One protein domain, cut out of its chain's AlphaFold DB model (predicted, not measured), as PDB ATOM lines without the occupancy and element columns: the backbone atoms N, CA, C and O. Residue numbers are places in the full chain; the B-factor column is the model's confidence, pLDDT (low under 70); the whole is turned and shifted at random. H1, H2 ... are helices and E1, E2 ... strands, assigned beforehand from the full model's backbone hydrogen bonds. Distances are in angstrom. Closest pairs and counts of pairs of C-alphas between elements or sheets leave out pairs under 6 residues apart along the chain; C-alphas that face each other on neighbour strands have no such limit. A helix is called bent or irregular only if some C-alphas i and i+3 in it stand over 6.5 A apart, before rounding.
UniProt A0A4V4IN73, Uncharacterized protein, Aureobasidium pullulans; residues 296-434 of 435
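This is residues 296 to 434 of the 435 residues of an uncharacterized protein of Aureobasidium pullulans (UniProt A0A4V4IN73). What does the model look like? A strongly twisted four-stranded sheet has helices H1 and H4 packed on one face in two layers, H1 at its E1 edge, with H3 near one end. The loops and short strand E5 of residues 403 to 434 extend beyond the other end and add to the length. What are the parts? The 139 printed residues, of mixed class, hold four named helices and five named strands in the order H1 H2 E1 H3 E2 H4 E3 E4 E5; the sheet runs E1 E4 E3 E2, all antiparallel. The whole is compact, with a radius of gyration of the C-alphas of 16.0 A, yet elongated, spanning 49 by 28 by 25 A.

Where do the helices lie? H1 is residues 296 to 313, 25.9 A long, from C-alpha 296 at (-17.200, -45.554, 48.301); H2 is 318 to 321, H3 336 to 342 and H4 356 to 363. H2 is neither bent nor irregular, but only just: C-alphas 318 and 321 are 6.4 A apart. Where do the strands lie? E1 is residues 325 to 332, 24.1 A; E2 351 to 355, 13.8 A; E3 375 to 388, 36.2 A; E4 393 to 402, 29.6 A; and E5 431 to 433, ending at C-alpha 433 (-3.742, -43.950, 4.342). E3 bends by 61 degrees at residue 382.

How is the sheet joined? N 327 and O 398 of E1 and E4 are 2.9 A apart, N 384 and O 397 of the hairpin E3 and E4 2.8 A, and N 383 and O 354 of E3 and E2 2.8 A, each within hydrogen-bond range. Where are the helices? H1 is at the sheet's level, its height 3.1 A, with C-alphas of Ile 309 and His 329 closest to E1 at 6.7 A. H4, at a height of 8.5 A, stands up from the sheet at 59 degrees, over E3 and only just over E2, with 3 C-alphas there; H2 and H3 only graze the sheet. Which helices meet, and how are their backbones? H1 touches H4 with residues 299 to 306 alone, C-alphas of Cys 302 and Leu 363 closest at 4.9 A, and H3 with 297 to 302 alone, Val 298 and Val 338 closest at 5.9 A. Every O i to N i+4 pair is within hydrogen-bond range in H1, H3 and H4; H2 is too short for one.

How large is it? C-alphas 334 and 434 are farthest apart, 50.2 A, and the printed part has no cut. Which links are long? H4 to E3 and E4 to E5 are long. E5 pairs with no named strand, but residues 424 to 425 pair antiparallel with it. Where is confidence low? Residues 314 to 323, 365 to 376 and 402 to 434 are under 70; the mean pLDDT of the printed part is 71.6.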
ATOM      1  N   LEU A 296     -17.717 -46.899  48.020       77.00
ATOM      2  CA  LEU A 296     -17.200 -45.554  48.301       77.00
ATOM      3  C   LEU A 296     -15.679 -45.481  48.137       77.00
ATOM      4  O   LEU A 296     -15.165 -44.520  47.562       77.00
ATOM      5  N   TRP A 297     -14.959 -46.509  48.593       79.88
ATOM      6  CA  TRP A 297     -13.513 -46.605  48.399       79.88
ATOM      7  C   TRP A 297     -13.134 -46.751  46.927       79.88
ATOM      8  O   TRP A 297     -12.206 -46.080  46.480       79.88
ATOM      9  N   VAL A 298     -13.870 -47.561  46.159       82.06
ATOM     10  CA  VAL A 298     -13.677 -47.687  44.703       82.06
ATOM     11  C   VAL A 298     -13.820 -46.324  44.026       82.06
ATOM     12  O   VAL A 298     -12.920 -45.905  43.300       82.06
ATOM     13  N   SER A 299     -14.898 -45.591  44.317       82.31
ATOM     14  CA  SER A 299     -15.121 -44.256  43.750       82.31
ATOM     15  C   SER A 299     -14.006 -43.274  44.134       82.31
ATOM     16  O   SER A 299     -13.453 -42.604  43.264       82.31
ATOM     17  N   SER A 300     -13.610 -43.241  45.410       83.00
ATOM     18  CA  SER A 300     -12.552 -42.349  45.895       83.00
ATOM     19  C   SER A 300     -11.199 -42.619  45.225       83.00
ATOM     20  O   SER A 300     -10.534 -41.684  44.775       83.00
ATOM     21  N   VAL A 301     -10.805 -43.891  45.098       84.06
ATOM     22  CA  VAL A 301      -9.547 -44.281  44.443       84.06
ATOM     23  C   VAL A 301      -9.569 -43.917  42.955       84.06
ATOM     24  O   VAL A 301      -8.584 -43.373  42.447       84.06
ATOM     25  N   CYS A 302     -10.688 -44.152  42.261       84.94
ATOM     26  CA  CYS A 302     -10.838 -43.804  40.848       84.94
ATOM     27  C   CYS A 302     -10.739 -42.290  40.598       84.94
ATOM     28  O   CYS A 302     -10.038 -41.871  39.675       84.94
ATOM     29  N   GLU A 303     -11.364 -41.461  41.436       85.44
ATOM     30  CA  GLU A 303     -11.310 -39.998  41.305       85.44
ATOM     31  C   GLU A 303      -9.899 -39.439  41.549       85.44
ATOM     32  O   GLU A 303      -9.412 -38.592  40.795       85.44
ATOM     33  N   VAL A 304      -9.178 -39.964  42.547       85.88
ATOM     34  CA  VAL A 304      -7.781 -39.577  42.811       85.88
ATOM     35  C   VAL A 304      -6.857 -39.985  41.659       85.88
ATOM     36  O   VAL A 304      -5.953 -39.228  41.283       85.88
ATOM     37  N   ALA A 305      -7.071 -41.168  41.080       83.81
ATOM     38  CA  ALA A 305      -6.318 -41.626  39.918       83.81
ATOM     39  C   ALA A 305      -6.561 -40.714  38.705       83.81
ATOM     40  O   ALA A 305      -5.600 -40.191  38.133       83.81
ATOM     41  N   LYS A 306      -7.831 -40.435  38.379       84.25
ATOM     42  CA  LYS A 306      -8.234 -39.508  37.308       84.25
ATOM     43  C   LYS A 306      -7.599 -38.128  37.471       84.25
ATOM     44  O   LYS A 306      -6.976 -37.622  36.537       84.25
ATOM     45  N   ALA A 307      -7.694 -37.532  38.660       83.00
ATOM     46  CA  ALA A 307      -7.163 -36.196  38.926       83.00
ATOM     47  C   ALA A 307      -5.637 -36.112  38.728       83.00
ATOM     48  O   ALA A 307      -5.124 -35.137  38.172       83.00
ATOM     49  N   ASN A 308      -4.899 -37.145  39.143       85.00
ATOM     50  CA  ASN A 308      -3.443 -37.187  38.997       85.00
ATOM     51  C   ASN A 308      -2.987 -37.385  37.548       85.00
ATOM     52  O   ASN A 308      -2.010 -36.758  37.129       85.00
ATOM     53  N   ILE A 309      -3.686 -38.231  36.789       82.62
ATOM     54  CA  ILE A 309      -3.424 -38.427  35.357       82.62
ATOM     55  C   ILE A 309      -3.707 -37.115  34.611       82.62
ATOM     56  O   ILE A 309      -2.848 -36.615  33.884       82.62
ATOM     57  N   LYS A 310      -4.844 -36.471  34.903       80.88
ATOM     58  CA  LYS A 310      -5.222 -35.169  34.339       80.88
ATOM     59  C   LYS A 310      -4.183 -34.073  34.605       80.88
ATOM     60  O   LYS A 310      -3.869 -33.286  33.718       80.88
ATOM     61  N   LYS A 311      -3.600 -34.030  35.808       82.25
ATOM     62  CA  LYS A 311      -2.547 -33.061  36.166       82.25
ATOM     63  C   LYS A 311      -1.245 -33.255  35.378       82.25
ATOM     64  O   LYS A 311      -0.478 -32.306  35.230       82.25
ATOM     65  N   GLN A 312      -0.955 -34.470  34.921       81.19
ATOM     66  CA  GLN A 312       0.197 -34.733  34.051       81.19
ATOM     67  C   GLN A 312      -0.108 -34.350  32.606       81.19
ATOM     68  O   GLN A 312       0.721 -33.702  31.973       81.19
ATOM     69  N   MET A 313      -1.323 -34.638  32.132       73.81
ATOM     70  CA  MET A 313      -1.798 -34.187  30.820       73.81
ATOM     71  C   MET A 313      -1.805 -32.659  30.699       73.81
ATOM     72  O   MET A 313      -1.436 -32.130  29.658       73.81
ATOM     73  N   SER A 314      -2.149 -31.927  31.766       68.31
ATOM     74  CA  SER A 314      -2.172 -30.457  31.725       68.31
ATOM     75  C   SER A 314      -0.793 -29.798  31.635       68.31
ATOM     76  O   SER A 314      -0.691 -28.621  31.297       68.31
ATOM     77  N   LYS A 315       0.272 -30.546  31.937       68.69
ATOM     78  CA  LYS A 315       1.671 -30.106  31.824       68.69
ATOM     79  C   LYS A 315       2.328 -30.542  30.513       68.69
ATOM     80  O   LYS A 315       3.512 -30.275  30.317       68.69
ATOM     81  N   ALA A 316       1.591 -31.239  29.653       64.25
ATOM     82  CA  ALA A 316       2.076 -31.708  28.370       64.25
ATOM     83  C   ALA A 316       2.451 -30.530  27.458       64.25
ATOM     84  O   ALA A 316       1.685 -29.579  27.306       64.25
ATOM     85  N   SER A 317       3.632 -30.597  26.843       58.59
ATOM     86  CA  SER A 317       4.073 -29.621  25.848       58.59
ATOM     87  C   SER A 317       3.254 -29.728  24.559       58.59
ATOM     88  O   SER A 317       2.692 -30.772  24.227       58.59
ATOM     89  N   THR A 318       3.255 -28.659  23.763       54.50
ATOM     90  CA  THR A 318       2.657 -28.604  22.413       54.50
ATOM     91  C   THR A 318       3.212 -29.664  21.445       54.50
ATOM     92  O   THR A 318       2.582 -29.960  20.432       54.50
ATOM     93  N   SER A 319       4.350 -30.294  21.769       52.41
ATOM     94  CA  SER A 319       4.987 -31.371  20.997       52.41
ATOM     95  C   SER A 319       4.266 -32.726  21.054       52.41
ATOM     96  O   SER A 319       4.588 -33.610  20.261       52.41
ATOM     97  N   VAL A 320       3.271 -32.899  21.934       58.00
ATOM     98  CA  VAL A 320       2.447 -34.127  22.004       58.00
ATOM     99  C   VAL A 320       1.612 -34.353  20.728       58.00
ATOM    100  O   VAL A 320       1.130 -35.456  20.494       58.00
ATOM    101  N   ARG A 321       1.541 -33.342  19.845       54.78
ATOM    102  CA  ARG A 321       1.004 -33.424  18.473       54.78
ATOM    103  C   ARG A 321       1.746 -34.431  17.580       54.78
ATOM    104  O   ARG A 321       1.128 -35.007  16.698       54.78
ATOM    105  N   ARG A 322       3.060 -34.617  17.780       52.56
ATOM    106  CA  ARG A 322       3.919 -35.452  16.909       52.56
ATOM    107  C   ARG A 322       4.406 -36.743  17.571       52.56
ATOM    108  O   ARG A 322       4.786 -37.670  16.871       52.56
ATOM    109  N   LYS A 323       4.445 -36.808  18.909       61.78
ATOM    110  CA  LYS A 323       4.905 -37.990  19.663       61.78
ATOM    111  C   LYS A 323       4.071 -38.179  20.939       61.78
ATOM    112  O   LYS A 323       3.976 -37.224  21.715       61.78
ATOM    113  N   PRO A 324       3.510 -39.377  21.202       70.12
ATOM    114  CA  PRO A 324       2.822 -39.668  22.460       70.12
ATOM    115  C   PRO A 324       3.746 -39.462  23.666       70.12
ATOM    116  O   PRO A 324       4.907 -39.874  23.639       70.12
ATOM    117  N   ALA A 325       3.238 -38.851  24.736       76.62
ATOM    118  CA  ALA A 325       4.015 -38.595  25.950       76.62
ATOM    119  C   ALA A 325       3.665 -39.589  27.071       76.62
ATOM    120  O   ALA A 325       2.497 -39.958  27.218       76.62
ATOM    121  N   PRO A 326       4.654 -40.039  27.868       82.31
ATOM    122  CA  PRO A 326       4.430 -41.007  28.932       82.31
ATOM    123  C   PRO A 326       3.785 -40.368  30.168       82.31
ATOM    124  O   PRO A 326       4.064 -39.223  30.520       82.31
ATOM    125  N   TRP A 327       2.987 -41.155  30.886       86.94
ATOM    126  CA  TRP A 327       2.439 -40.806  32.196       86.94
ATOM    127  C   TRP A 327       2.537 -41.979  33.164       86.94
ATOM    128  O   TRP A 327       2.607 -43.143  32.757       86.94
ATOM    129  N   PHE A 328       2.509 -41.679  34.464       89.25
ATOM    130  CA  PHE A 328       2.445 -42.706  35.499       89.25
ATOM    131  C   PHE A 328       1.587 -42.277  36.690       89.25
ATOM    132  O   PHE A 328       1.544 -41.111  37.068       89.25
ATOM    133  N   HIS A 329       0.922 -43.228  37.329       89.38
ATOM    134  CA  HIS A 329       0.182 -43.018  38.567       89.38
ATOM    135  C   HIS A 329       0.551 -44.101  39.574       89.38
ATOM    136  O   HIS A 329       0.741 -45.257  39.203       89.38
ATOM    137  N   ILE A 330       0.647 -43.732  40.849       90.44
ATOM    138  CA  ILE A 330       0.793 -44.671  41.959       90.44
ATOM    139  C   ILE A 330      -0.376 -44.412  42.901       90.44
ATOM    140  O   ILE A 330      -0.518 -43.297  43.403       90.44
ATOM    141  N   GLY A 331      -1.200 -45.433  43.105       87.38
ATOM    142  CA  GLY A 331      -2.371 -45.393  43.967       87.38
ATOM    143  C   GLY A 331      -2.283 -46.435  45.077       87.38
ATOM    144  O   GLY A 331      -1.540 -47.414  44.987       87.38
ATOM    145  N   THR A 332      -3.049 -46.215  46.137       87.44
ATOM    146  CA  THR A 332      -3.172 -47.110  47.295       87.44
ATOM    147  C   THR A 332      -4.611 -47.593  47.394       87.44
ATOM    148  O   THR A 332      -5.525 -46.770  47.354       87.44
ATOM    149  N   CYS A 333      -4.816 -48.897  47.563       85.56
ATOM    150  CA  CYS A 333      -6.132 -49.475  47.825       85.56
ATOM    151  C   CYS A 333      -6.219 -49.915  49.295       85.56
ATOM    152  O   CYS A 333      -5.247 -50.446  49.823       85.56
ATOM    153  N   PRO A 334      -7.366 -49.751  49.970       83.12
ATOM    154  CA  PRO A 334      -7.532 -50.206  51.352       83.12
ATOM    155  C   PRO A 334      -7.560 -51.738  51.471       83.12
ATOM    156  O   PRO A 334      -7.153 -52.279  52.495       83.12
ATOM    157  N   THR A 335      -8.007 -52.448  50.429       83.94
ATOM    158  CA  THR A 335      -8.010 -53.916  50.361       83.94
ATOM    159  C   THR A 335      -7.718 -54.408  48.942       83.94
ATOM    160  O   THR A 335      -7.892 -53.681  47.958       83.94
ATOM    161  N   THR A 336      -7.301 -55.672  48.825       85.56
ATOM    162  CA  THR A 336      -7.143 -56.359  47.531       85.56
ATOM    163  C   THR A 336      -8.467 -56.455  46.770       85.56
ATOM    164  O   THR A 336      -8.473 -56.362  45.545       85.56
ATOM    165  N   ASP A 337      -9.593 -56.574  47.477       84.44
ATOM    166  CA  ASP A 337     -10.916 -56.660  46.856       84.44
ATOM    167  C   ASP A 337     -11.298 -55.357  46.158       84.44
ATOM    168  O   ASP A 337     -11.804 -55.398  45.041       84.44
ATOM    169  N   VAL A 338     -10.968 -54.200  46.746       85.06
ATOM    170  CA  VAL A 338     -11.163 -52.893  46.095       85.06
ATOM    171  C   VAL A 338     -10.344 -52.800  44.804       85.06
ATOM    172  O   VAL A 338     -10.867 -52.360  43.783       85.06
ATOM    173  N   PHE A 339      -9.096 -53.281  44.804       87.25
ATOM    174  CA  PHE A 339      -8.274 -53.341  43.589       87.25
ATOM    175  C   PHE A 339      -8.896 -54.240  42.508       87.25
ATOM    176  O   PHE A 339      -9.022 -53.831  41.352       87.25
ATOM    177  N   CYS A 340      -9.330 -55.445  42.879       86.38
ATOM    178  CA  CYS A 340     -10.013 -56.357  41.964       86.38
ATOM    179  C   CYS A 340     -11.321 -55.756  41.429       86.38
ATOM    180  O   CYS A 340     -11.632 -55.937  40.253       86.38
ATOM    181  N   HIS A 341     -12.056 -55.006  42.252       86.06
ATOM    182  CA  HIS A 341     -13.311 -54.369  41.860       86.06
ATOM    183  C   HIS A 341     -13.097 -53.241  40.842       86.06
ATOM    184  O   HIS A 341     -13.808 -53.192  39.840       86.06
ATOM    185  N   ILE A 342     -12.076 -52.396  41.042       85.62
ATOM    186  CA  ILE A 342     -11.704 -51.319  40.104       85.62
ATOM    187  C   ILE A 342     -11.414 -51.897  38.711       85.62
ATOM    188  O   ILE A 342     -11.987 -51.455  37.719       85.62
ATOM    189  N   PHE A 343     -10.569 -52.929  38.632       86.38
ATOM    190  CA  PHE A 343     -10.130 -53.513  37.357       86.38
ATOM    191  C   PHE A 343     -10.977 -54.704  36.882       86.38
ATOM    192  O   PHE A 343     -10.597 -55.384  35.931       86.38
ATOM    193  N   ARG A 344     -12.120 -54.972  37.533       85.44
ATOM    194  CA  ARG A 344     -13.042 -56.085  37.224       85.44
ATOM    195  C   ARG A 344     -12.344 -57.449  37.136       85.44
ATOM    196  O   ARG A 344     -12.643 -58.273  36.272       85.44
ATOM    197  N   LEU A 345     -11.392 -57.688  38.031       85.00
ATOM    198  CA  LEU A 345     -10.619 -58.922  38.095       85.00
ATOM    199  C   LEU A 345     -11.297 -59.933  39.023       85.00
ATOM    200  O   LEU A 345     -11.653 -59.607  40.150       85.00
ATOM    201  N   ALA A 346     -11.395 -61.188  38.584       81.44
ATOM    202  CA  ALA A 346     -11.844 -62.285  39.445       81.44
ATOM    203  C   ALA A 346     -10.805 -62.652  40.523       81.44
ATOM    204  O   ALA A 346     -11.155 -63.157  41.584       81.44
ATOM    205  N   THR A 347      -9.518 -62.425  40.243       81.75
ATOM    206  CA  THR A 347      -8.398 -62.689  41.157       81.75
ATOM    207  C   THR A 347      -7.310 -61.625  40.989       81.75
ATOM    208  O   THR A 347      -7.134 -61.102  39.882       81.75
ATOM    209  N   PRO A 348      -6.555 -61.295  42.052       84.62
ATOM    210  CA  PRO A 348      -5.517 -60.276  41.982       84.62
ATOM    211  C   PRO A 348      -4.377 -60.722  41.063       84.62
ATOM    212  O   PRO A 348      -3.738 -61.753  41.281       84.62
ATOM    213  N   LYS A 349      -4.089 -59.915  40.040       87.12
ATOM    214  CA  LYS A 349      -2.959 -60.114  39.125       87.12
ATOM    215  C   LYS A 349      -1.834 -59.148  39.470       87.12
ATOM    216  O   LYS A 349      -2.069 -57.953  39.601       87.12
ATOM    217  N   LYS A 350      -0.602 -59.662  39.561       87.31
ATOM    218  CA  LYS A 350       0.595 -58.859  39.872       87.31
ATOM    219  C   LYS A 350       0.904 -57.813  38.796       87.31
ATOM    220  O   LYS A 350       1.343 -56.717  39.116       87.31
ATOM    221  N   SER A 351       0.691 -58.148  37.529       90.62
ATOM    222  CA  SER A 351       0.853 -57.213  36.417       90.62
ATOM    223  C   SER A 351      -0.011 -57.619  35.235       90.62
ATOM    224  O   SER A 351      -0.117 -58.810  34.938       90.62
ATOM    225  N   PHE A 352      -0.604 -56.648  34.553       90.75
ATOM    226  CA  PHE A 352      -1.390 -56.864  33.341       90.75
ATOM    227  C   PHE A 352      -1.456 -55.581  32.508       90.75
ATOM    228  O   PHE A 352      -1.088 -54.504  32.978       90.75
ATOM    229  N   LYS A 353      -1.905 -55.718  31.260       89.12
ATOM    230  CA  LYS A 353      -2.203 -54.601  30.363       89.12
ATOM    231  C   LYS A 353      -3.711 -54.472  30.198       89.12
ATOM    232  O   LYS A 353      -4.397 -55.492  30.168       89.12
ATOM    233  N   ILE A 354      -4.192 -53.242  30.099       86.12
ATOM    234  CA  ILE A 354      -5.579 -52.913  29.751       86.12
ATOM    235  C   ILE A 354      -5.578 -51.852  28.663       86.12
ATOM    236  O   ILE A 354      -4.706 -50.982  28.658       86.12
ATOM    237  N   ALA A 355      -6.557 -51.901  27.767       81.12
ATOM    238  CA  ALA A 355      -6.723 -50.844  26.779       81.12
ATOM    239  C   ALA A 355      -7.111 -49.526  27.474       81.12
ATOM    240  O   ALA A 355      -7.819 -49.537  28.485       81.12
ATOM    241  N   ALA A 356      -6.704 -48.384  26.915       78.50
ATOM    242  CA  ALA A 356      -7.091 -47.064  27.425       78.50
ATOM    243  C   ALA A 356      -8.616 -46.914  27.621       78.50
ATOM    244  O   ALA A 356      -9.061 -46.424  28.656       78.50
ATOM    245  N   THR A 357      -9.423 -47.443  26.695       74.69
ATOM    246  CA  THR A 357     -10.898 -47.434  26.779       74.69
ATOM    247  C   THR A 357     -11.450 -48.260  27.938       74.69
ATOM    248  O   THR A 357     -12.485 -47.930  28.523       74.69
ATOM    249  N   GLU A 358     -10.779 -49.356  28.282       77.62
ATOM    250  CA  GLU A 358     -11.144 -50.187  29.423       77.62
ATOM    251  C   GLU A 358     -10.749 -49.523  30.736       77.62
ATOM    252  O   GLU A 358     -11.504 -49.620  31.704       77.62
ATOM    253  N   LEU A 359      -9.623 -48.799  30.761       82.69
ATOM    254  CA  LEU A 359      -9.246 -47.971  31.902       82.69
ATOM    255  C   LEU A 359     -10.256 -46.840  32.121       82.69
ATOM    256  O   LEU A 359     -10.696 -46.649  33.250       82.69
ATOM    257  N   ASP A 360     -10.679 -46.140  31.068       78.50
ATOM    258  CA  ASP A 360     -11.722 -45.110  31.171       78.50
ATOM    259  C   ASP A 360     -13.011 -45.698  31.760       78.50
ATOM    260  O   ASP A 360     -13.618 -45.139  32.674       78.50
ATOM    261  N   ARG A 361     -13.408 -46.898  31.320       78.94
ATOM    262  CA  ARG A 361     -14.571 -47.597  31.882       78.94
ATOM    263  C   ARG A 361     -14.365 -48.010  33.345       78.94
ATOM    264  O   ARG A 361     -15.310 -47.928  34.126       78.94
ATOM    265  N   ALA A 362     -13.167 -48.463  33.712       78.94
ATOM    266  CA  ALA A 362     -12.807 -48.857  35.076       78.94
ATOM    267  C   ALA A 362     -12.802 -47.662  36.040       78.94
ATOM    268  O   ALA A 362     -13.279 -47.765  37.168       78.94
ATOM    269  N   LEU A 363     -12.324 -46.506  35.577       80.31
ATOM    270  CA  LEU A 363     -12.287 -45.277  36.362       80.31
ATOM    271  C   LEU A 363     -13.644 -44.558  36.411       80.31
ATOM    272  O   LEU A 363     -13.794 -43.614  37.183       80.31
ATOM    273  N   GLY A 364     -14.645 -44.992  35.638       72.19
ATOM    274  CA  GLY A 364     -15.991 -44.411  35.631       72.19
ATOM    275  C   GLY A 364     -16.144 -43.233  34.666       72.19
ATOM    276  O   GLY A 364     -16.681 -42.197  35.043       72.19
ATOM    277  N   GLY A 365     -15.613 -43.360  33.451       68.81
ATOM    278  CA  GLY A 365     -15.703 -42.377  32.370       68.81
ATOM    279  C   GLY A 365     -14.333 -41.886  31.888       68.81
ATOM    280  O   GLY A 365     -13.344 -42.057  32.608       68.81
ATOM    281  N   PRO A 366     -14.278 -41.276  30.688       65.62
ATOM    282  CA  PRO A 366     -13.033 -40.797  30.105       65.62
ATOM    283  C   PRO A 366     -12.341 -39.792  31.023       65.62
ATOM    284  O   PRO A 366     -12.995 -38.989  31.698       65.62
ATOM    285  N   VAL A 367     -11.006 -39.815  31.038       61.78
ATOM    286  CA  VAL A 367     -10.186 -38.773  31.684       61.78
ATOM    287  C   VAL A 367     -10.264 -37.485  30.845       61.78
ATOM    288  O   VAL A 367      -9.285 -37.042  30.256       61.78
ATOM    289  N   GLU A 368     -11.456 -36.896  30.723       55.41
ATOM    290  CA  GLU A 368     -11.729 -35.793  29.802       55.41
ATOM    291  C   GLU A 368     -11.577 -34.390  30.427       55.41
ATOM    292  O   GLU A 368     -11.584 -34.157  31.647       55.41
ATOM    293  N   ASN A 369     -11.457 -33.433  29.505       47.03
ATOM    294  CA  ASN A 369     -11.364 -31.982  29.658       47.03
ATOM    295  C   ASN A 369      -9.971 -31.433  29.976       47.03
ATOM    296  O   ASN A 369      -9.784 -30.697  30.950       47.03
ATOM    297  N   PHE A 370      -9.009 -31.736  29.102       44.16
ATOM    298  CA  PHE A 370      -7.948 -30.786  28.780       44.16
ATOM    299  C   PHE A 370      -7.915 -30.558  27.266       44.16
ATOM    300  O   PHE A 370      -7.409 -31.378  26.503       44.16
ATOM    301  N   SER A 371      -8.495 -29.436  26.840       43.91
ATOM    302  CA  SER A 371      -8.298 -28.909  25.495       43.91
ATOM    303  C   SER A 371      -7.039 -28.055  25.529       43.91
ATOM    304  O   SER A 371      -7.034 -26.968  26.109       43.91
ATOM    305  N   ILE A 372      -5.960 -28.543  24.923       45.56
ATOM    306  CA  ILE A 372      -4.858 -27.662  24.521       45.56
ATOM    307  C   ILE A 372      -5.392 -26.823  23.350       45.56
ATOM    308  O   ILE A 372      -6.385 -27.203  22.728       45.56
ATOM    309  N   ALA A 373      -4.751 -25.702  23.016       39.28
ATOM    310  CA  ALA A 373      -5.122 -24.816  21.902       39.28
ATOM    311  C   ALA A 373      -5.326 -25.509  20.526       39.28
ATOM    312  O   ALA A 373      -5.721 -24.846  19.575       39.28
ATOM    313  N   VAL A 374      -5.070 -26.820  20.420       41.19
ATOM    314  CA  VAL A 374      -5.081 -27.631  19.197       41.19
ATOM    315  C   VAL A 374      -6.069 -28.827  19.261       41.19
ATOM    316  O   VAL A 374      -6.236 -29.517  18.265       41.19
ATOM    317  N   GLY A 375      -6.761 -29.092  20.383       54.50
ATOM    318  CA  GLY A 375      -7.761 -30.181  20.504       54.50
ATOM    319  C   GLY A 375      -7.693 -30.984  21.818       54.50
ATOM    320  O   GLY A 375      -6.850 -30.681  22.670       54.50
ATOM    321  N   PRO A 376      -8.579 -31.984  22.021       63.97
ATOM    322  CA  PRO A 376      -8.595 -32.808  23.231       63.97
ATOM    323  C   PRO A 376      -7.444 -33.829  23.248       63.97
ATOM    324  O   PRO A 376      -7.195 -34.532  22.263       63.97
ATOM    325  N   VAL A 377      -6.744 -33.912  24.384       70.00
ATOM    326  CA  VAL A 377      -5.717 -34.934  24.660       70.00
ATOM    327  C   VAL A 377      -6.374 -36.135  25.336       70.00
ATOM    328  O   VAL A 377      -7.085 -35.968  26.326       70.00
ATOM    329  N   VAL A 378      -6.114 -37.336  24.822       73.69
ATOM    330  CA  VAL A 378      -6.691 -38.600  25.299       73.69
ATOM    331  C   VAL A 378      -5.600 -39.604  25.666       73.69
ATOM    332  O   VAL A 378      -4.444 -39.480  25.251       73.69
ATOM    333  N   LEU A 379      -5.957 -40.605  26.470       77.31
ATOM    334  CA  LEU A 379      -5.109 -41.771  26.713       77.31
ATOM    335  C   LEU A 379      -4.991 -42.596  25.425       77.31
ATOM    336  O   LEU A 379      -5.993 -42.848  24.762       77.31
ATOM    337  N   VAL A 380      -3.776 -43.027  25.077       74.94
ATOM    338  CA  VAL A 380      -3.507 -43.785  23.846       74.94
ATOM    339  C   VAL A 380      -2.790 -45.089  24.193       74.94
ATOM    340  O   VAL A 380      -1.930 -45.122  25.070       74.94
ATOM    341  N   GLY A 381      -3.141 -46.165  23.485       77.25
ATOM    342  CA  GLY A 381      -2.494 -47.471  23.610       77.25
ATOM    343  C   GLY A 381      -2.847 -48.246  24.883       77.25
ATOM    344  O   GLY A 381      -3.869 -48.008  25.534       77.25
ATOM    345  N   ASP A 382      -1.989 -49.212  25.210       83.94
ATOM    346  CA  ASP A 382      -2.134 -50.068  26.385       83.94
ATOM    347  C   ASP A 382      -1.578 -49.400  27.645       83.94
ATOM    348  O   ASP A 382      -0.460 -48.877  27.673       83.94
ATOM    349  N   VAL A 383      -2.323 -49.526  28.739       87.06
ATOM    350  CA  VAL A 383      -1.892 -49.124  30.073       87.06
ATOM    351  C   VAL A 383      -1.352 -50.335  30.813       87.06
ATOM    352  O   VAL A 383      -2.042 -51.336  31.007       87.06
ATOM    353  N   ASN A 384      -0.112 -50.227  31.277       90.44
ATOM    354  CA  ASN A 384       0.499 -51.223  32.144       90.44
ATOM    355  C   ASN A 384       0.051 -50.979  33.586       90.44
ATOM    356  O   ASN A 384       0.270 -49.891  34.120       90.44
ATOM    357  N   VAL A 385      -0.522 -52.000  34.221       91.50
ATOM    358  CA  VAL A 385      -0.924 -51.992  35.629       91.50
ATOM    359  C   VAL A 385      -0.062 -52.986  36.399       91.50
ATOM    360  O   VAL A 385       0.077 -54.140  35.999       91.50
ATOM    361  N   TYR A 386       0.513 -52.544  37.513       91.88
ATOM    362  CA  TYR A 386       1.274 -53.358  38.458       91.88
ATOM    363  C   TYR A 386       0.631 -53.287  39.842       91.88
ATOM    364  O   TYR A 386       0.283 -52.200  40.293       91.88
ATOM    365  N   TRP A 387       0.511 -54.422  40.526       92.00
ATOM    366  CA  TRP A 387      -0.059 -54.549  41.865       92.00
ATOM    367  C   TRP A 387       0.959 -55.134  42.836       92.00
ATOM    368  O   TRP A 387       1.521 -56.208  42.595       92.00
ATOM    369  N   ASP A 388       1.149 -54.449  43.961       89.75
ATOM    370  CA  ASP A 388       1.885 -54.965  45.105       89.75
ATOM    371  C   ASP A 388       0.915 -55.293  46.255       89.75
ATOM    372  O   ASP A 388       0.449 -54.387  46.954       89.75
ATOM    373  N   PRO A 389       0.616 -56.585  46.491       86.06
ATOM    374  CA  PRO A 389      -0.288 -56.998  47.558       86.06
ATOM    375  C   PRO A 389       0.295 -56.793  48.963       86.06
ATOM    376  O   PRO A 389      -0.463 -56.826  49.926       86.06
ATOM    377  N   LYS A 390       1.617 -56.605  49.115       85.94
ATOM    378  CA  LYS A 390       2.241 -56.403  50.435       85.94
ATOM    379  C   LYS A 390       2.057 -54.978  50.936       85.94
ATOM    380  O   LYS A 390       1.865 -54.768  52.127       85.94
ATOM    381  N   THR A 391       2.148 -54.013  50.029       87.50
ATOM    382  CA  THR A 391       2.016 -52.580  50.327       87.50
ATOM    383  C   THR A 391       0.634 -52.033  49.976       87.50
ATOM    384  O   THR A 391       0.370 -50.862  50.226       87.50
ATOM    385  N   LEU A 392      -0.238 -52.867  49.393       87.75
ATOM    386  CA  LEU A 392      -1.557 -52.504  48.868       87.75
ATOM    387  C   LEU A 392      -1.509 -51.324  47.883       87.75
ATOM    388  O   LEU A 392      -2.415 -50.490  47.814       87.75
ATOM    389  N   THR A 393      -0.431 -51.251  47.102       89.00
ATOM    390  CA  THR A 393      -0.216 -50.187  46.117       89.00
ATOM    391  C   THR A 393      -0.324 -50.718  44.703       89.00
ATOM    392  O   THR A 393       0.224 -51.777  44.395       89.00
ATOM    393  N   PHE A 394      -0.935 -49.938  43.817       90.50
ATOM    394  CA  PHE A 394      -0.900 -50.187  42.385       90.50
ATOM    395  C   PHE A 394      -0.175 -49.064  41.649       90.50
ATOM    396  O   PHE A 394      -0.202 -47.902  42.051       90.50
ATOM    397  N   ARG A 395       0.482 -49.417  40.548       90.81
ATOM    398  CA  ARG A 395       1.106 -48.476  39.624       90.81
ATOM    399  C   ARG A 395       0.474 -48.638  38.255       90.81
ATOM    400  O   ARG A 395       0.329 -49.758  37.781       90.81
ATOM    401  N   MET A 396       0.148 -47.522  37.625       91.56
ATOM    402  CA  MET A 396      -0.309 -47.464  36.243       91.56
ATOM    403  C   MET A 396       0.680 -46.644  35.428       91.56
ATOM    404  O   MET A 396       1.198 -45.643  35.923       91.56
ATOM    405  N   SER A 397       0.940 -47.049  34.194       88.19
ATOM    406  CA  SER A 397       1.750 -46.270  33.260       88.19
ATOM    407  C   SER A 397       1.292 -46.500  31.832       88.19
ATOM    408  O   SER A 397       1.065 -47.648  31.445       88.19
ATOM    409  N   GLY A 398       1.226 -45.433  31.050       87.25
ATOM    410  CA  GLY A 398       0.829 -45.474  29.648       87.25
ATOM    411  C   GLY A 398       1.301 -44.226  28.918       87.25
ATOM    412  O   GLY A 398       2.196 -43.523  29.395       87.25
ATOM    413  N   THR A 399       0.680 -43.939  27.779       84.62
ATOM    414  CA  THR A 399       0.927 -42.721  27.004       84.62
ATOM    415  C   THR A 399      -0.362 -41.927  26.790       84.62
ATOM    416  O   THR A 399      -1.472 -42.447  26.930       84.62
ATOM    417  N   PHE A 400      -0.226 -40.629  26.528       81.19
ATOM    418  CA  PHE A 400      -1.315 -39.759  26.083       81.19
ATOM    419  C   PHE A 400      -0.926 -39.040  24.781       81.19
ATOM    420  O   PHE A 400       0.259 -38.800  24.529       81.19
ATOM    421  N   GLY A 401      -1.922 -38.720  23.954       72.25
ATOM    422  CA  GLY A 401      -1.777 -38.149  22.608       72.25
ATOM    423  C   GLY A 401      -3.022 -37.369  22.169       72.25
ATOM    424  O   GLY A 401      -3.970 -37.228  22.940       72.25
ATOM    425  N   GLN A 402      -3.028 -36.826  20.953       67.31
ATOM    426  CA  GLN A 402      -4.161 -36.050  20.431       67.31
ATOM    427  C   GLN A 402      -5.263 -36.969  19.878       67.31
ATOM    428  O   GLN A 402      -4.964 -37.925  19.167       67.31
ATOM    429  N   SER A 403      -6.533 -36.674  20.180       58.31
ATOM    430  CA  SER A 403      -7.672 -37.394  19.590       58.31
ATOM    431  C   SER A 403      -7.846 -36.994  18.121       58.31
ATOM    432  O   SER A 403      -8.324 -35.896  17.831       58.31
ATOM    433  N   LEU A 404      -7.475 -37.874  17.186       52.25
ATOM    434  CA  LEU A 404      -7.776 -37.732  15.757       52.25
ATOM    435  C   LEU A 404      -9.207 -38.215  15.489       52.25
ATOM    436  O   LEU A 404      -9.445 -39.279  14.934       52.25
ATOM    437  N   THR A 405     -10.190 -37.446  15.945       40.84
ATOM    438  CA  THR A 405     -11.603 -37.708  15.645       40.84
ATOM    439  C   THR A 405     -12.008 -36.943  14.387       40.84
ATOM    440  O   THR A 405     -12.505 -35.823  14.472       40.84
ATOM    441  N   THR A 406     -11.816 -37.545  13.212       33.00
ATOM    442  CA  THR A 406     -12.723 -37.318  12.078       33.00
ATOM    443  C   THR A 406     -13.909 -38.264  12.246       33.00
ATOM    444  O   THR A 406     -13.749 -39.435  12.586       33.00
ATOM    445  N   GLN A 407     -15.123 -37.732  12.110       33.91
ATOM    446  CA  GLN A 407     -16.364 -38.496  12.198       33.91
ATOM    447  C   GLN A 407     -16.382 -39.604  11.138       33.91
ATOM    448  O   GLN A 407     -16.716 -39.343   9.992       33.91
ATOM    449  N   HIS A 408     -16.062 -40.836  11.520       32.97
ATOM    450  CA  HIS A 408     -16.580 -42.031  10.866       32.97
ATOM    451  C   HIS A 408     -16.645 -43.162  11.892       32.97
ATOM    452  O   HIS A 408     -15.648 -43.500  12.530       32.97
ATOM    453  N   ASP A 409     -17.846 -43.718  12.053       35.34
ATOM    454  CA  ASP A 409     -18.193 -44.832  12.937       35.34
ATOM    455  C   ASP A 409     -17.535 -46.150  12.490       35.34
ATOM    456  O   ASP A 409     -18.202 -47.089  12.064       35.34
ATOM    457  N   ASN A 410     -16.209 -46.229  12.577       40.03
ATOM    458  CA  ASN A 410     -15.468 -47.481  12.522       40.03
ATOM    459  C   ASN A 410     -14.477 -47.510  13.688       40.03
ATOM    460  O   ASN A 410     -13.548 -46.702  13.759       40.03
ATOM    461  N   ASP A 411     -14.670 -48.466  14.599       43.56
ATOM    462  CA  ASP A 411     -13.885 -48.649  15.831       43.56
ATOM    463  C   ASP A 411     -12.369 -48.844  15.597       43.56
ATOM    464  O   ASP A 411     -11.577 -48.734  16.538       43.56
ATOM    465  N   ASP A 412     -11.940 -49.079  14.352       42.00
ATOM    466  CA  ASP A 412     -10.527 -49.171  13.967       42.00
ATOM    467  C   ASP A 412      -9.890 -47.830  13.548       42.00
ATOM    468  O   ASP A 412      -8.679 -47.677  13.692       42.00
ATOM    469  N   ILE A 413     -10.671 -46.825  13.129       42.12
ATOM    470  CA  ILE A 413     -10.160 -45.483  12.760       42.12
ATOM    471  C   ILE A 413      -9.981 -44.595  14.000       42.12
ATOM    472  O   ILE A 413      -9.129 -43.704  14.033       42.12
ATOM    473  N   ARG A 414     -10.730 -44.897  15.069       44.72
ATOM    474  CA  ARG A 414     -10.730 -44.160  16.342       44.72
ATOM    475  C   ARG A 414      -9.379 -44.162  17.074       44.72
ATOM    476  O   ARG A 414      -9.187 -43.363  17.985       44.72
ATOM    477  N   PHE A 415      -8.463 -45.048  16.681       51.53
ATOM    478  CA  PHE A 415      -7.118 -45.193  17.249       51.53
ATOM    479  C   PHE A 415      -6.045 -45.144  16.160       51.53
ATOM    480  O   PHE A 415      -5.153 -45.993  16.119       51.53
ATOM    481  N   SER A 416      -6.160 -44.169  15.262       53.25
ATOM    482  CA  SER A 416      -5.075 -43.808  14.358       53.25
ATOM    483  C   SER A 416      -4.135 -42.805  15.031       53.25
ATOM    484  O   SER A 416      -4.570 -41.946  15.801       53.25
ATOM    485  N   TYR A 417      -2.835 -42.939  14.794       57.00
ATOM    486  CA  TYR A 417      -1.828 -41.949  15.166       57.00
ATOM    487  C   TYR A 417      -0.896 -41.715  13.982       57.00
ATOM    488  O   TYR A 417      -0.761 -42.568  13.110       57.00
ATOM    489  N   VAL A 418      -0.268 -40.543  13.940       56.03
ATOM    490  CA  VAL A 418       0.719 -40.226  12.907       56.03
ATOM    491  C   VAL A 418       2.061 -40.798  13.350       56.03
ATOM    492  O   VAL A 418       2.527 -40.481  14.451       56.03
ATOM    493  N   ASN A 419       2.648 -41.684  12.545       59.53
ATOM    494  CA  ASN A 419       3.977 -42.217  12.830       59.53
ATOM    495  C   ASN A 419       5.062 -41.155  12.581       59.53
ATOM    496  O   ASN A 419       4.818 -40.038  12.129       59.53
ATOM    497  N   GLU A 420       6.301 -41.511  12.890       50.19
ATOM    498  CA  GLU A 420       7.475 -40.665  12.656       50.19
ATOM    499  C   GLU A 420       7.731 -40.327  11.178       50.19
ATOM    500  O   GLU A 420       8.588 -39.495  10.904       50.19
ATOM    501  N   HIS A 421       7.011 -40.955  10.245       52.16
ATOM    502  CA  HIS A 421       7.125 -40.760   8.798       52.16
ATOM    503  C   HIS A 421       5.946 -39.944   8.237       52.16
ATOM    504  O   HIS A 421       5.832 -39.786   7.029       52.16
ATOM    505  N   GLY A 422       5.069 -39.412   9.100       54.50
ATOM    506  CA  GLY A 422       3.918 -38.605   8.679       54.50
ATOM    507  C   GLY A 422       2.697 -39.419   8.241       54.50
ATOM    508  O   GLY A 422       1.679 -38.839   7.876       54.50
ATOM    509  N   GLU A 423       2.748 -40.748   8.329       62.53
ATOM    510  CA  GLU A 423       1.680 -41.630   7.864       62.53
ATOM    511  C   GLU A 423       0.659 -41.898   8.974       62.53
ATOM    512  O   GLU A 423       1.010 -42.077  10.146       62.53
ATOM    513  N   SER A 424      -0.619 -41.984   8.601       61.09
ATOM    514  CA  SER A 424      -1.683 -42.393   9.519       61.09
ATOM    515  C   SER A 424      -1.657 -43.910   9.693       61.09
ATOM    516  O   SER A 424      -1.944 -44.646   8.751       61.09
ATOM    517  N   VAL A 425      -1.327 -44.387  10.894       63.00
ATOM    518  CA  VAL A 425      -1.262 -45.817  11.239       63.00
ATOM    519  C   VAL A 425      -2.264 -46.180  12.324       63.00
ATOM    520  O   VAL A 425      -2.503 -45.409  13.254       63.00
ATOM    521  N   ASN A 426      -2.843 -47.377  12.229       68.31
ATOM    522  CA  ASN A 426      -3.753 -47.915  13.239       68.31
ATOM    523  C   ASN A 426      -3.009 -48.453  14.480       68.31
ATOM    524  O   ASN A 426      -1.780 -48.543  14.533       68.31
ATOM    525  N   LYS A 427      -3.781 -48.891  15.484       53.91
ATOM    526  CA  LYS A 427      -3.286 -49.535  16.718       53.91
ATOM    527  C   LYS A 427      -2.429 -50.798  16.502       53.91
ATOM    528  O   LYS A 427      -1.767 -51.230  17.441       53.91
ATOM    529  N   TYR A 428      -2.439 -51.380  15.304       56.00
ATOM    530  CA  TYR A 428      -1.638 -52.545  14.919       56.00
ATOM    531  C   TYR A 428      -0.388 -52.176  14.100       56.00
ATOM    532  O   TYR A 428       0.393 -53.061  13.762       56.00
ATOM    533  N   GLY A 429      -0.160 -50.884  13.831       52.38
ATOM    534  CA  GLY A 429       0.962 -50.399  13.024       52.38
ATOM    535  C   GLY A 429       0.729 -50.500  11.515       52.38
ATOM    536  O   GLY A 429       1.679 -50.365  10.751       52.38
ATOM    537  N   GLU A 430      -0.507 -50.738  11.075       59.72
ATOM    538  CA  GLU A 430      -0.855 -50.785   9.656       59.72
ATOM    539  C   GLU A 430      -1.205 -49.384   9.160       59.72
ATOM    540  O   GLU A 430      -1.972 -48.662   9.805       59.72
ATOM    541  N   VAL A 431      -0.638 -49.004   8.016       65.56
ATOM    542  CA  VAL A 431      -0.873 -47.702   7.387       65.56
ATOM    543  C   VAL A 431      -2.300 -47.674   6.848       65.56
ATOM    544  O   VAL A 431      -2.674 -48.480   5.997       65.56
ATOM    545  N   LEU A 432      -3.112 -46.765   7.381       59.91
ATOM    546  CA  LEU A 432      -4.519 -46.600   7.023       59.91
ATOM    547  C   LEU A 432      -4.691 -45.751   5.761       59.91
ATOM    548  O   LEU A 432      -5.634 -45.978   5.010       59.91
ATOM    549  N   TYR A 433      -3.788 -44.795   5.535       51.78
ATOM    550  CA  TYR A 433      -3.742 -43.950   4.342       51.78
ATOM    551  C   TYR A 433      -2.291 -43.625   3.989       51.78
ATOM    552  O   TYR A 433      -1.540 -43.146   4.839       51.78
ATOM    553  N   VAL A 434      -1.934 -43.867   2.728       39.38
ATOM    554  CA  VAL A 434      -0.761 -43.285   2.069       39.38
ATOM    555  C   VAL A 434      -1.303 -42.110   1.260       39.38
ATOM    556  O   VAL A 434      -2.232 -42.318   0.473       39.38
TER     557      VAL A 434